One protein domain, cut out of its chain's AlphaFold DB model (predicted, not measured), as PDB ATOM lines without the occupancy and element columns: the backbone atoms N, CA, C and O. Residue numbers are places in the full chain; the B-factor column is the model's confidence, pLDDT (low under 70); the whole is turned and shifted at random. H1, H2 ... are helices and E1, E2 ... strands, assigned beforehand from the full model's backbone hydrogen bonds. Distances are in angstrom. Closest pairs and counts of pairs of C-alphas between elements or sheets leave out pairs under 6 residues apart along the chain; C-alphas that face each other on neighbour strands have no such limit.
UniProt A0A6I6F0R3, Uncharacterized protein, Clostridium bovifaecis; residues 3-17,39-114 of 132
ATOM      1  N   THR A   3     128.133 115.847  68.758       93.62
ATOM      2  CA  THR A   3     129.492 115.980  69.303       93.62
ATOM      3  C   THR A   3     130.522 116.105  68.181       93.62
ATOM      4  O   THR A   3     130.249 115.740  67.034       93.62
ATOM      5  N   SER A   4     131.701 116.636  68.509       91.50
ATOM      6  CA  SER A   4     132.815 116.795  67.572       91.50
ATOM      7  C   SER A   4     134.159 116.529  68.242       91.50
ATOM      8  O   SER A   4     134.347 116.911  69.397       91.50
ATOM      9  N   CYS A   5     135.097 115.925  67.512       90.62
ATOM     10  CA  CYS A   5     136.473 115.690  67.954       90.62
ATOM     11  C   CYS A   5     137.420 115.721  66.746       90.62
ATOM     12  O   CYS A   5     137.204 114.963  65.800       90.62
ATOM     13  N   GLU A   6     138.443 116.582  66.775       86.06
ATOM     14  CA  GLU A   6     139.472 116.697  65.720       86.06
ATOM     15  C   GLU A   6     138.881 116.729  64.296       86.06
ATOM     16  O   GLU A   6     139.160 115.874  63.457       86.06
ATOM     17  N   ASP A   7     137.994 117.694  64.049       89.06
ATOM     18  CA  ASP A   7     137.216 117.869  62.812       89.06
ATOM     19  C   ASP A   7     136.207 116.756  62.484       89.06
ATOM     20  O   ASP A   7     135.446 116.901  61.538       89.06
ATOM     21  N   ASN A   8     136.133 115.665  63.244       93.19
ATOM     22  CA  ASN A   8     135.107 114.639  63.058       93.19
ATOM     23  C   ASN A   8     133.822 115.015  63.793       93.19
ATOM     24  O   ASN A   8     133.864 115.634  64.857       93.19
ATOM     25  N   TYR A   9     132.677 114.574  63.270       94.69
ATOM     26  CA  TYR A   9     131.367 114.828  63.867       94.69
ATOM     27  C   TYR A   9     130.611 113.531  64.123       94.69
ATOM     28  O   TYR A   9     130.680 112.587  63.335       94.69
ATOM     29  N   GLN A  10     129.834 113.513  65.202       96.69
ATOM     30  CA  GLN A  10     128.873 112.456  65.489       96.69
ATOM     31  C   GLN A  10     127.526 113.073  65.846       96.69
ATOM     32  O   GLN A  10     127.433 113.981  66.674       96.69
ATOM     33  N   ILE A  11     126.474 112.570  65.216       96.06
ATOM     34  CA  ILE A  11     125.104 113.043  65.376       96.06
ATOM     35  C   ILE A  11     124.255 111.835  65.755       96.06
ATOM     36  O   ILE A  11     124.085 110.923  64.954       96.06
ATOM     37  N   LEU A  12     123.715 111.839  66.971       95.88
ATOM     38  CA  LEU A  12     122.761 110.842  67.444       95.88
ATOM     39  C   LEU A  12     121.354 111.438  67.430       95.88
ATOM     40  O   LEU A  12     121.062 112.384  68.172       95.88
ATOM     41  N   LEU A  13     120.490 110.855  66.611       93.19
ATOM     42  CA  LEU A  13     119.064 111.133  66.541       93.19
ATOM     43  C   LEU A  13     118.313 109.947  67.143       93.19
ATOM     44  O   LEU A  13     118.667 108.802  66.886       93.19
ATOM     45  N   TYR A  14     117.282 110.198  67.938       89.25
ATOM     46  CA  TYR A  14     116.450 109.136  68.496       89.25
ATOM     47  C   TYR A  14     115.025 109.635  68.689       89.25
ATOM     48  O   TYR A  14     114.797 110.818  68.956       89.25
ATOM     49  N   SER A  15     114.061 108.734  68.537       81.81
ATOM     50  CA  SER A  15     112.685 109.005  68.922       81.81
ATOM     51  C   SER A  15     112.507 108.703  70.407       81.81
ATOM     52  O   SER A  15     112.873 107.644  70.909       81.81
ATOM     53  N   PHE A  16     111.941 109.666  71.123       70.38
ATOM     54  CA  PHE A  16     111.525 109.515  72.510       70.38
ATOM     55  C   PHE A  16     110.075 109.981  72.630       70.38
ATOM     56  O   PHE A  16     109.696 110.996  72.035       70.38
ATOM     57  N   SER A  17     109.265 109.230  73.372       66.38
ATOM     58  CA  SER A  17     107.919 109.623  73.787       66.38
ATOM     59  C   SER A  17     107.787 109.419  75.291       66.38
ATOM     60  O   SER A  17     108.364 108.485  75.844       66.38
ATOM     61  N   LYS A  39     104.426 107.243  64.702       66.81
ATOM     62  CA  LYS A  39     104.623 107.908  63.410       66.81
ATOM     63  C   LYS A  39     106.109 107.962  63.052       66.81
ATOM     64  O   LYS A  39     106.930 108.341  63.887       66.81
ATOM     65  N   GLU A  40     106.419 107.626  61.804       76.06
ATOM     66  CA  GLU A  40     107.705 107.927  61.173       76.06
ATOM     67  C   GLU A  40     108.016 109.419  61.357       76.06
ATOM     68  O   GLU A  40     107.154 110.277  61.142       76.06
ATOM     69  N   ARG A  41     109.236 109.732  61.802       83.81
ATOM     70  CA  ARG A  41     109.723 111.108  61.906       83.81
ATOM     71  C   ARG A  41     110.858 111.308  60.922       83.81
ATOM     72  O   ARG A  41     111.912 110.694  61.055       83.81
ATOM     73  N   GLU A  42     110.639 112.199  59.967       88.62
ATOM     74  CA  GLU A  42     111.693 112.694  59.095       88.62
ATOM     75  C   GLU A  42     112.391 113.878  59.768       88.62
ATOM     76  O   GLU A  42     111.749 114.814  60.249       88.62
ATOM     77  N   ILE A  43     113.717 113.814  59.840       89.62
ATOM     78  CA  ILE A  43     114.569 114.835  60.432       89.62
ATOM     79  C   ILE A  43     115.516 115.331  59.347       89.62
ATOM     80  O   ILE A  43     116.395 114.603  58.882       89.62
ATOM     81  N   SER A  44     115.347 116.599  58.988       91.50
ATOM     82  CA  SER A  44     116.242 117.317  58.085       91.50
ATOM     83  C   SER A  44     117.306 118.053  58.891       91.50
ATOM     84  O   SER A  44     116.997 118.876  59.752       91.50
ATOM     85  N   LEU A  45     118.570 117.761  58.606       91.94
ATOM     86  CA  LEU A  45     119.737 118.364  59.238       91.94
ATOM     87  C   LEU A  45     120.542 119.146  58.205       91.94
ATOM     88  O   LEU A  45     120.808 118.650  57.112       91.94
ATOM     89  N   SER A  46     121.005 120.335  58.587       92.44
ATOM     90  CA  SER A  46     121.897 121.159  57.769       92.44
ATOM     91  C   SER A  46     123.175 121.479  58.538       92.44
ATOM     92  O   SER A  46     123.168 122.250  59.496       92.44
ATOM     93  N   LEU A  47     124.288 120.905  58.092       91.06
ATOM     94  CA  LEU A  47     125.634 121.191  58.581       91.06
ATOM     95  C   LEU A  47     126.212 122.358  57.781       91.06
ATOM     96  O   LEU A  47     126.360 122.274  56.560       91.06
ATOM     97  N   LYS A  48     126.528 123.458  58.463       92.56
ATOM     98  CA  LYS A  48     127.144 124.633  57.839       92.56
ATOM     99  C   LYS A  48     128.666 124.528  57.894       92.56
ATOM    100  O   LYS A  48     129.219 124.057  58.880       92.56
ATOM    101  N   ASN A  49     129.314 125.041  56.855       90.25
ATOM    102  CA  ASN A  49     130.760 125.174  56.725       90.25
ATOM    103  C   ASN A  49     131.525 123.846  56.893       90.25
ATOM    104  O   ASN A  49     132.371 123.703  57.774       90.25
ATOM    105  N   LEU A  50     131.233 122.870  56.030       92.56
ATOM    106  CA  LEU A  50     131.939 121.591  56.006       92.56
ATOM    107  C   LEU A  50     133.348 121.803  55.412       92.56
ATOM    108  O   LEU A  50     133.504 121.887  54.193       92.56
ATOM    109  N   GLN A  51     134.365 121.945  56.268       92.06
ATOM    110  CA  GLN A  51     135.709 122.412  55.866       92.06
ATOM    111  C   GLN A  51     136.554 121.374  55.109       92.06
ATOM    112  O   GLN A  51     137.509 121.721  54.407       92.06
ATOM    113  N   HIS A  52     136.206 120.095  55.228       94.56
ATOM    114  CA  HIS A  52     136.936 118.974  54.641       94.56
ATOM    115  C   HIS A  52     136.005 118.052  53.857       94.56
ATOM    116  O   HIS A  52     134.789 118.239  53.839       94.56
ATOM    117  N   ASP A  53     136.606 117.067  53.199       95.25
ATOM    118  CA  ASP A  53     135.867 115.938  52.653       95.25
ATOM    119  C   ASP A  53     135.709 114.882  53.755       95.25
ATOM    120  O   ASP A  53     136.659 114.607  54.495       95.25
ATOM    121  N   TYR A  54     134.525 114.289  53.858       96.25
ATOM    122  CA  TYR A  54     134.157 113.365  54.926       96.25
ATOM    123  C   TYR A  54     133.637 112.045  54.369       96.25
ATOM    124  O   TYR A  54     132.827 112.019  53.441       96.25
ATOM    125  N   LYS A  55     134.058 110.946  54.993       96.75
ATOM    126  CA  LYS A  55     133.359 109.666  54.931       96.75
ATOM    127  C   LYS A  55     132.191 109.747  55.905       96.75
ATOM    128  O   LYS A  55     132.398 109.966  57.099       96.75
ATOM    129  N   VAL A  56     130.984 109.581  55.389       96.81
ATOM    130  CA  VAL A  56     129.758 109.563  56.178       96.81
ATOM    131  C   VAL A  56     129.357 108.110  56.394       96.81
ATOM    132  O   VAL A  56     129.310 107.320  55.454       96.81
ATOM    133  N   THR A  57     129.090 107.740  57.640       97.62
ATOM    134  CA  THR A  57     128.557 106.421  57.993       97.62
ATOM    135  C   THR A  57     127.313 106.611  58.834       97.62
ATOM    136  O   THR A  57     127.331 107.371  59.800       97.62
ATOM    137  N   ILE A  58     126.229 105.955  58.440       97.12
ATOM    138  CA  ILE A  58     124.934 106.042  59.104       97.12
ATOM    139  C   ILE A  58     124.611 104.657  59.651       97.12
ATOM    140  O   ILE A  58     124.617 103.683  58.899       97.12
ATOM    141  N   TYR A  59     124.334 104.586  60.948       96.81
ATOM    142  CA  TYR A  59     123.900 103.387  61.650       96.81
ATOM    143  C   TYR A  59     122.466 103.573  62.116       96.81
ATOM    144  O   TYR A  59     122.167 104.547  62.805       96.81
ATOM    145  N   GLU A  60     121.597 102.630  61.784       95.06
ATOM    146  CA  GLU A  60     120.180 102.678  62.125       95.06
ATOM    147  C   GLU A  60     119.804 101.458  62.966       95.06
ATOM    148  O   GLU A  60     120.120 100.317  62.615       95.06
ATOM    149  N   ILE A  61     119.094 101.707  64.065       93.31
ATOM    150  CA  ILE A  61     118.460 100.679  64.889       93.31
ATOM    151  C   ILE A  61     116.995 101.036  65.133       93.31
ATOM    152  O   ILE A  61     116.614 102.204  65.198       93.31
ATOM    153  N   GLY A  62     116.171 100.017  65.314       89.88
ATOM    154  CA  GLY A  62     114.767 100.166  65.656       89.88
ATOM    155  C   GLY A  62     114.114  98.815  65.889       89.88
ATOM    156  O   GLY A  62     114.756  97.768  65.869       89.88
ATOM    157  N   GLU A  63     112.798  98.797  66.076       84.94
ATOM    158  CA  GLU A  63     112.105  97.538  66.362       84.94
ATOM    159  C   GLU A  63     112.273  96.493  65.243       84.94
ATOM    160  O   GLU A  63     112.344  95.298  65.514       84.94
ATOM    161  N   LYS A  64     112.359  96.927  63.983       85.62
ATOM    162  CA  LYS A  64     112.527  96.036  62.824       85.62
ATOM    163  C   LYS A  64     113.976  95.925  62.333       85.62
ATOM    164  O   LYS A  64     114.226  95.187  61.388       85.62
ATOM    165  N   ILE A  65     114.912  96.681  62.913       90.75
ATOM    166  CA  ILE A  65     116.282  96.829  62.405       90.75
ATOM    167  C   ILE A  65     117.253  96.717  63.578       90.75
ATOM    168  O   ILE A  65     117.180  97.507  64.512       90.75
ATOM    169  N   GLY A  66     118.179  95.760  63.537       90.38
ATOM    170  CA  GLY A  66     119.200  95.627  64.581       90.38
ATOM    171  C   GLY A  66     118.653  95.252  65.965       90.38
ATOM    172  O   GLY A  66     119.191  95.678  66.981       90.38
ATOM    173  N   SER A  67     117.552  94.490  66.027       92.12
ATOM    174  CA  SER A  67     116.894  94.120  67.287       92.12
ATOM    175  C   SER A  67     116.926  92.613  67.536       92.12
ATOM    176  O   SER A  67     116.046  91.873  67.090       92.12
ATOM    177  N   ALA A  68     117.896  92.165  68.339       94.06
ATOM    178  CA  ALA A  68     118.013  90.762  68.746       94.06
ATOM    179  C   ALA A  68     116.762  90.242  69.454       94.06
ATOM    180  O   ALA A  68     116.310  89.135  69.187       94.06
ATOM    181  N   PHE A  69     116.140  91.059  70.302       91.38
ATOM    182  CA  PHE A  69     114.914  90.670  70.993       91.38
ATOM    183  C   PHE A  69     113.752  90.401  70.027       91.38
ATOM    184  O   PHE A  69     113.041  89.407  70.166       91.38
ATOM    185  N   ASN A  70     113.557  91.268  69.029       90.25
ATOM    186  CA  ASN A  70     112.487  91.081  68.051       90.25
ATOM    187  C   ASN A  70     112.766  89.910  67.119       90.25
ATOM    188  O   ASN A  70     111.847  89.144  66.838       90.25
ATOM    189  N   ASN A  71     114.024  89.719  66.730       93.81
ATOM    190  CA  ASN A  71     114.450  88.561  65.960       93.81
ATOM    191  C   ASN A  71     114.239  87.252  66.742       93.81
ATOM    192  O   ASN A  71     113.632  86.327  66.215       93.81
ATOM    193  N   TRP A  72     114.603  87.199  68.028       95.00
ATOM    194  CA  TRP A  72     114.341  86.051  68.907       95.00
ATOM    195  C   TRP A  72     112.840  85.752  69.065       95.00
ATOM    196  O   TRP A  72     112.427  84.591  69.075       95.00
ATOM    197  N   ILE A  73     111.995  86.787  69.129       92.12
ATOM    198  CA  ILE A  73     110.537  86.599  69.109       92.12
ATOM    199  C   ILE A  73     110.082  85.981  67.784       92.12
ATOM    200  O   ILE A  73     109.261  85.066  67.813       92.12
ATOM    201  N   SER A  74     110.618  86.442  66.653       91.50
ATOM    202  CA  SER A  74     110.318  85.890  65.326       91.50
ATOM    203  C   SER A  74     110.795  84.443  65.158       91.50
ATOM    204  O   SER A  74     110.180  83.696  64.406       91.50
ATOM    205  N   MET A  75     111.819  84.015  65.904       93.56
ATOM    206  CA  MET A  75     112.254  82.610  65.992       93.56
ATOM    207  C   MET A  75     111.312  81.724  66.829       93.56
ATOM    208  O   MET A  75     111.575  80.539  67.003       93.56
ATOM    209  N   GLY A  76     110.229  82.271  67.390       93.81
ATOM    210  CA  GLY A  76     109.300  81.521  68.239       93.81
ATOM    211  C   GLY A  76     109.683  81.492  69.721       93.81
ATOM    212  O   GLY A  76     109.149  80.677  70.468       93.81
ATOM    213  N   ARG A  77     110.560  82.403  70.171       94.31
ATOM    214  CA  ARG A  77     110.996  82.536  71.577       94.31
ATOM    215  C   ARG A  77     111.616  81.253  72.160       94.31
ATOM    216  O   ARG A  77     111.221  80.827  73.252       94.31
ATOM    217  N   PRO A  78     112.577  80.617  71.470       96.31
ATOM    218  CA  PRO A  78     113.185  79.389  71.963       96.31
ATOM    219  C   PRO A  78     113.887  79.627  73.308       96.31
ATOM    220  O   PRO A  78     114.530  80.657  73.524       96.31
ATOM    221  N   ARG A  79     113.769  78.660  74.228       96.50
ATOM    222  CA  ARG A  79     114.411  78.717  75.556       96.50
ATOM    223  C   ARG A  79     115.928  78.508  75.486       96.50
ATOM    224  O   ARG A  79     116.645  78.961  76.373       96.50
ATOM    225  N   ARG A  80     116.404  77.779  74.476       96.12
ATOM    226  CA  ARG A  80     117.821  77.512  74.197       96.12
ATOM    227  C   ARG A  80     118.061  77.756  72.714       96.12
ATOM    228  O   ARG A  80     117.188  77.425  71.922       96.12
ATOM    229  N   LEU A  81     119.217  78.315  72.390       96.06
ATOM    230  CA  LEU A  81     119.700  78.487  71.024       96.06
ATOM    231  C   LEU A  81     120.917  77.581  70.846       96.06
ATOM    232  O   LEU A  81     121.726  77.471  71.772       96.06
ATOM    233  N   SER A  82     121.041  76.936  69.691       97.56
ATOM    234  CA  SER A  82     122.307  76.334  69.270       97.56
ATOM    235  C   SER A  82     123.339  77.425  68.951       97.56
ATOM    236  O   SER A  82     122.991  78.596  68.775       97.56
ATOM    237  N   ASP A  83     124.615  77.053  68.838       97.94
ATOM    238  CA  ASP A  83     125.668  77.998  68.439       97.94
ATOM    239  C   ASP A  83     125.400  78.593  67.045       97.94
ATOM    240  O   ASP A  83     125.655  79.771  66.796       97.94
ATOM    241  N   GLU A  84     124.822  77.800  66.140       97.31
ATOM    242  CA  GLU A  84     124.420  78.249  64.808       97.31
ATOM    243  C   GLU A  84     123.294  79.287  64.882       97.31
ATOM    244  O   GLU A  84     123.412  80.375  64.318       97.31
ATOM    245  N   GLU A  85     122.233  78.998  65.638       97.12
ATOM    246  CA  GLU A  85     121.113  79.920  65.835       97.12
ATOM    247  C   GLU A  85     121.556  81.222  66.512       97.12
ATOM    248  O   GLU A  85     121.077  82.302  66.156       97.12
ATOM    249  N   MET A  86     122.500  81.141  67.454       96.88
ATOM    250  CA  MET A  86     123.094  82.309  68.100       96.88
ATOM    251  C   MET A  86     123.863  83.178  67.098       96.88
ATOM    252  O   MET A  86     123.690  84.398  67.080       96.88
ATOM    253  N   ASN A  87     124.673  82.566  66.231       97.19
ATOM    254  CA  ASN A  87     125.422  83.283  65.199       97.19
ATOM    255  C   ASN A  87     124.497  83.946  64.173       97.19
ATOM    256  O   ASN A  87     124.723  85.100  63.791       97.19
ATOM    257  N   VAL A  88     123.432  83.253  63.758       96.06
ATOM    258  CA  VAL A  88     122.395  83.828  62.892       96.06
ATOM    259  C   VAL A  88     121.756  85.025  63.583       96.06
ATOM    260  O   VAL A  88     121.764  86.117  63.014       96.06
ATOM    261  N   LEU A  89     121.276  84.853  64.822       96.44
ATOM    262  CA  LEU A  89     120.644  85.915  65.602       96.44
ATOM    263  C   LEU A  89     121.560  87.132  65.739       96.44
ATOM    264  O   LEU A  89     121.114  88.252  65.499       96.44
ATOM    265  N   TYR A  90     122.836  86.936  66.074       95.31
ATOM    266  CA  TYR A  90     123.819  88.013  66.177       95.31
ATOM    267  C   TYR A  90     123.981  88.774  64.855       95.31
ATOM    268  O   TYR A  90     123.975  90.006  64.844       95.31
ATOM    269  N   SER A  91     124.073  88.049  63.739       94.44
ATOM    270  CA  SER A  91     124.321  88.618  62.410       94.44
ATOM    271  C   SER A  91     123.151  89.472  61.917       94.44
ATOM    272  O   SER A  91     123.353  90.583  61.432       94.44
ATOM    273  N   ILE A  92     121.913  89.000  62.097       92.50
ATOM    274  CA  ILE A  92     120.704  89.731  61.666       92.50
ATOM    275  C   ILE A  92     120.279  90.841  62.639       92.50
ATOM    276  O   ILE A  92     119.328  91.579  62.375       92.50
ATOM    277  N   SER A  93     120.958  90.946  63.781       95.06
ATOM    278  CA  SER A  93     120.662  91.928  64.828       95.06
ATOM    279  C   SER A  93     121.664  93.074  64.872       95.06
ATOM    280  O   SER A  93     121.605  93.896  65.783       95.06
ATOM    281  N   GLN A  94     122.552  93.162  63.884       95.31
ATOM    282  CA  GLN A  94     123.422  94.316  63.716       95.31
ATOM    283  C   GLN A  94     122.628  95.538  63.226       95.31
ATOM    284  O   GLN A  94     121.620  95.380  62.524       95.31
ATOM    285  N   PRO A  95     123.067  96.765  63.560       95.75
ATOM    286  CA  PRO A  95     122.514  97.977  62.972       95.75
ATOM    287  C   PRO A  95     122.571  97.923  61.445       95.75
ATOM    288  O   PRO A  95     123.537  97.420  60.863       95.75
ATOM    289  N   ARG A  96     121.574  98.506  60.777       95.44
ATOM    290  CA  ARG A  96     121.696  98.757  59.339       95.44
ATOM    291  C   ARG A  96     122.743  99.845  59.142       95.44
ATOM    292  O   ARG A  96     122.660 100.890  59.780       95.44
ATOM    293  N   MET A  97     123.711  99.591  58.267       95.88
ATOM    294  CA  MET A  97     124.786 100.529  57.964       95.88
ATOM    295  C   MET A  97     124.674 101.018  56.522       95.88
ATOM    296  O   MET A  97     124.536 100.211  55.603       95.88
ATOM    297  N   SER A  98     124.782 102.328  56.317       96.19
ATOM    298  CA  SER A  98     124.974 102.926  54.994       96.19
ATOM    299  C   SER A  98     126.189 103.852  54.984       96.19
ATOM    300  O   SER A  98     126.591 104.404  56.013       96.19
ATOM    301  N   LEU A  99     126.818 103.961  53.815       96.19
ATOM    302  CA  LEU A  99     128.027 104.744  53.587       96.19
ATOM    303  C   LEU A  99     127.751 105.798  52.521       96.19
ATOM    304  O   LEU A  99     127.160 105.492  51.489       96.19
ATOM    305  N   ASP A 100     128.219 107.016  52.770       95.19
ATOM    306  CA  ASP A 100     128.147 108.136  51.836       95.19
ATOM    307  C   ASP A 100     129.450 108.956  51.896       95.19
ATOM    308  O   ASP A 100     130.289 108.787  52.790       95.19
ATOM    309  N   PHE A 101     129.656 109.835  50.922       95.50
ATOM    310  CA  PHE A 101     130.812 110.713  50.830       95.50
ATOM    311  C   PHE A 101     130.377 112.173  50.690       95.50
ATOM    312  O   PHE A 101     129.772 112.583  49.700       95.50
ATOM    313  N   ALA A 102     130.761 112.994  51.665       94.88
ATOM    314  CA  ALA A 102     130.452 114.413  51.677       94.88
ATOM    315  C   ALA A 102     131.686 115.234  51.288       94.88
ATOM    316  O   ALA A 102     132.638 115.347  52.056       94.88
ATOM    317  N   LYS A 103     131.658 115.853  50.102       95.19
ATOM    318  CA  LYS A 103     132.662 116.857  49.712       95.19
ATOM    319  C   LYS A 103     132.545 118.117  50.569       95.19
ATOM    320  O   LYS A 103     131.431 118.501  50.937       95.19
ATOM    321  N   LYS A 104     133.671 118.805  50.780       94.81
ATOM    322  CA  LYS A 104     133.714 120.133  51.407       94.81
ATOM    323  C   LYS A 104     132.740 121.086  50.711       94.81
ATOM    324  O   LYS A 104     132.749 121.200  49.483       94.81
ATOM    325  N   LYS A 105     131.885 121.759  51.481       95.44
ATOM    326  CA  LYS A 105     130.902 122.719  50.954       95.44
ATOM    327  C   LYS A 105     130.312 123.619  52.045       95.44
ATOM    328  O   LYS A 105     130.299 123.231  53.214       95.44
ATOM    329  N   PRO A 106     129.762 124.794  51.676       94.88
ATOM    330  CA  PRO A 106     129.193 125.737  52.639       94.88
ATOM    331  C   PRO A 106     127.999 125.190  53.426       94.88
ATOM    332  O   PRO A 106     127.814 125.559  54.581       94.88
ATOM    333  N   VAL A 107     127.187 124.320  52.817       95.06
ATOM    334  CA  VAL A 107     126.039 123.676  53.468       95.06
ATOM    335  C   VAL A 107     125.937 122.227  53.003       95.06
ATOM    336  O   VAL A 107     125.895 121.948  51.802       95.06
ATOM    337  N   TYR A 108     125.881 121.297  53.952       94.19
ATOM    338  CA  TYR A 108     125.581 119.889  53.721       94.19
ATOM    339  C   TYR A 108     124.262 119.520  54.383       94.19
ATOM    340  O   TYR A 108     124.112 119.666  55.592       94.19
ATOM    341  N   ASN A 109     123.315 119.056  53.572       93.25
ATOM    342  CA  ASN A 109     122.009 118.620  54.037       93.25
ATOM    343  C   ASN A 109     121.971 117.097  54.126       93.25
ATOM    344  O   ASN A 109     122.435 116.415  53.214       93.25
ATOM    345  N   LEU A 110     121.391 116.605  55.210       91.69
ATOM    346  CA  LEU A 110     121.141 115.201  55.494       91.69
ATOM    347  C   LEU A 110     119.667 115.059  55.856       91.69
ATOM    348  O   LEU A 110     119.146 115.851  56.638       91.69
ATOM    349  N   ILE A 111     119.011 114.045  55.309       91.38
ATOM    350  CA  ILE A 111     117.652 113.673  55.694       91.38
ATOM    351  C   ILE A 111     117.748 112.287  56.310       91.38
ATOM    352  O   ILE A 111     118.319 111.378  55.711       91.38
ATOM    353  N   SER A 112     117.225 112.138  57.521       89.81
ATOM    354  CA  SER A 112     117.181 110.863  58.226       89.81
ATOM    355  C   SER A 112     115.758 110.574  58.674       89.81
ATOM    356  O   SER A 112     115.045 111.471  59.120       89.81
ATOM    357  N   LYS A 113     115.342 109.318  58.539       88.50
ATOM    358  CA  LYS A 113     114.021 108.845  58.940       88.50
ATOM    359  C   LYS A 113     114.173 107.963  60.166       88.50
ATOM    360  O   LYS A 113     114.997 107.056  60.179       88.50
ATOM    361  N   ILE A 114     113.375 108.232  61.192       87.94
ATOM    362  CA  ILE A 114     113.278 107.386  62.379       87.94
ATOM    363  C   ILE A 114     111.894 106.756  62.389       87.94
ATOM    364  O   ILE A 114     110.886 107.441  62.576       87.94
TER     365      ILE A 114
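Overview. This is residues 3 to 17 and 39 to 114 of the 132 residues of an uncharacterized protein of Clostridium bovifaecis (UniProt A0A6I6F0R3). What is the shape of this domain? Two antiparallel strand ribbons, E3 with E6 and E4 with E5, run loosely side by side, joined at one end by the tight links E3 to E4 and E5 to E6; helices H1 and H2 make a small head beyond the other end of the E4 and E5 ribbon, and the hairpin of E1 and E2 lies to one side of the two ribbons, with E2 near E4. What is it made of? The printed part has 91 residues with two named helices and six named strands, in the order E1 E2 E3 E4 H1 H2 E5 E6; the class is mixed, helices and strands, and the three two-strand sheets, E1 - E2, E3 - E6 and E4 - E5, are antiparallel. How compact is it? It is loose and elongated, with a radius of gyration of the C-alphas of 17.6 A and spans of 54 by 30 by 19 A.

Along the chain. Where are the strands? E3, residues 41 to 50, is 25.3 A long from C-alpha 41 at (109.723, 111.108, 61.906), and E6, residues 105 to 114, is 26.0 A long, ending with C-alpha 114 at (113.278, 107.386, 62.379). E4, residues 54 to 61, spans 22.5 A and E5, residues 96 to 102, 19.5 A. E1, residues 3 to 5, spans 7.1 A from C-alpha 3 at (129.492, 115.980, 69.303), and E2, residues 8 to 14, 20.2 A. Where are the helices? H1 is residues 68 to 74, 9.7 A long, and H2 is residues 83 to 92, 14.4 A long.

Arrangement. How are the strands paired? E3 and E6 are antiparallel at 161 degrees, with N 43 and O 112 2.8 A apart, within hydrogen-bond range. E4 and E5 are antiparallel at 158 degrees, with N 56 and O 100 at 2.8 A. E1 and E2, a hairpin, are antiparallel at 161 degrees, with N 5 and O 8 at 2.9 A. How do the pairs stand to each other? The closest C-alphas of E5 and E6 are those of Ala 102 and Tyr 108, 7.6 A apart. E2 and E4 are near each other, with 13 pairs of C-alphas within 10 A. E2 and E3 are only just apart, 8.4 A at the closest. What of the helices? H1 and H2 touch, about perpendicular at 73 degrees, with the C-alphas of Ala 68 and Leu 89 closest at 6.3 A. In H1 and H2 every O i to N i+4 pair is within hydrogen-bond range.

Size, cuts and confidence. How far does it reach? The two C-alphas farthest apart are those of Arg 79 and Pro 106, 54.4 A. Is anything missing? Residues 18 to 38 are not printed, and C-alphas 17 and 39 are 11.0 A apart across this cut. Are any links long? Of the links that are printed whole, E4 to H1 and H1 to H2 are short and the others are tight. Where is confidence low? Residues 17 and 39 are under pLDDT 70; the mean of the printed part is 92.3.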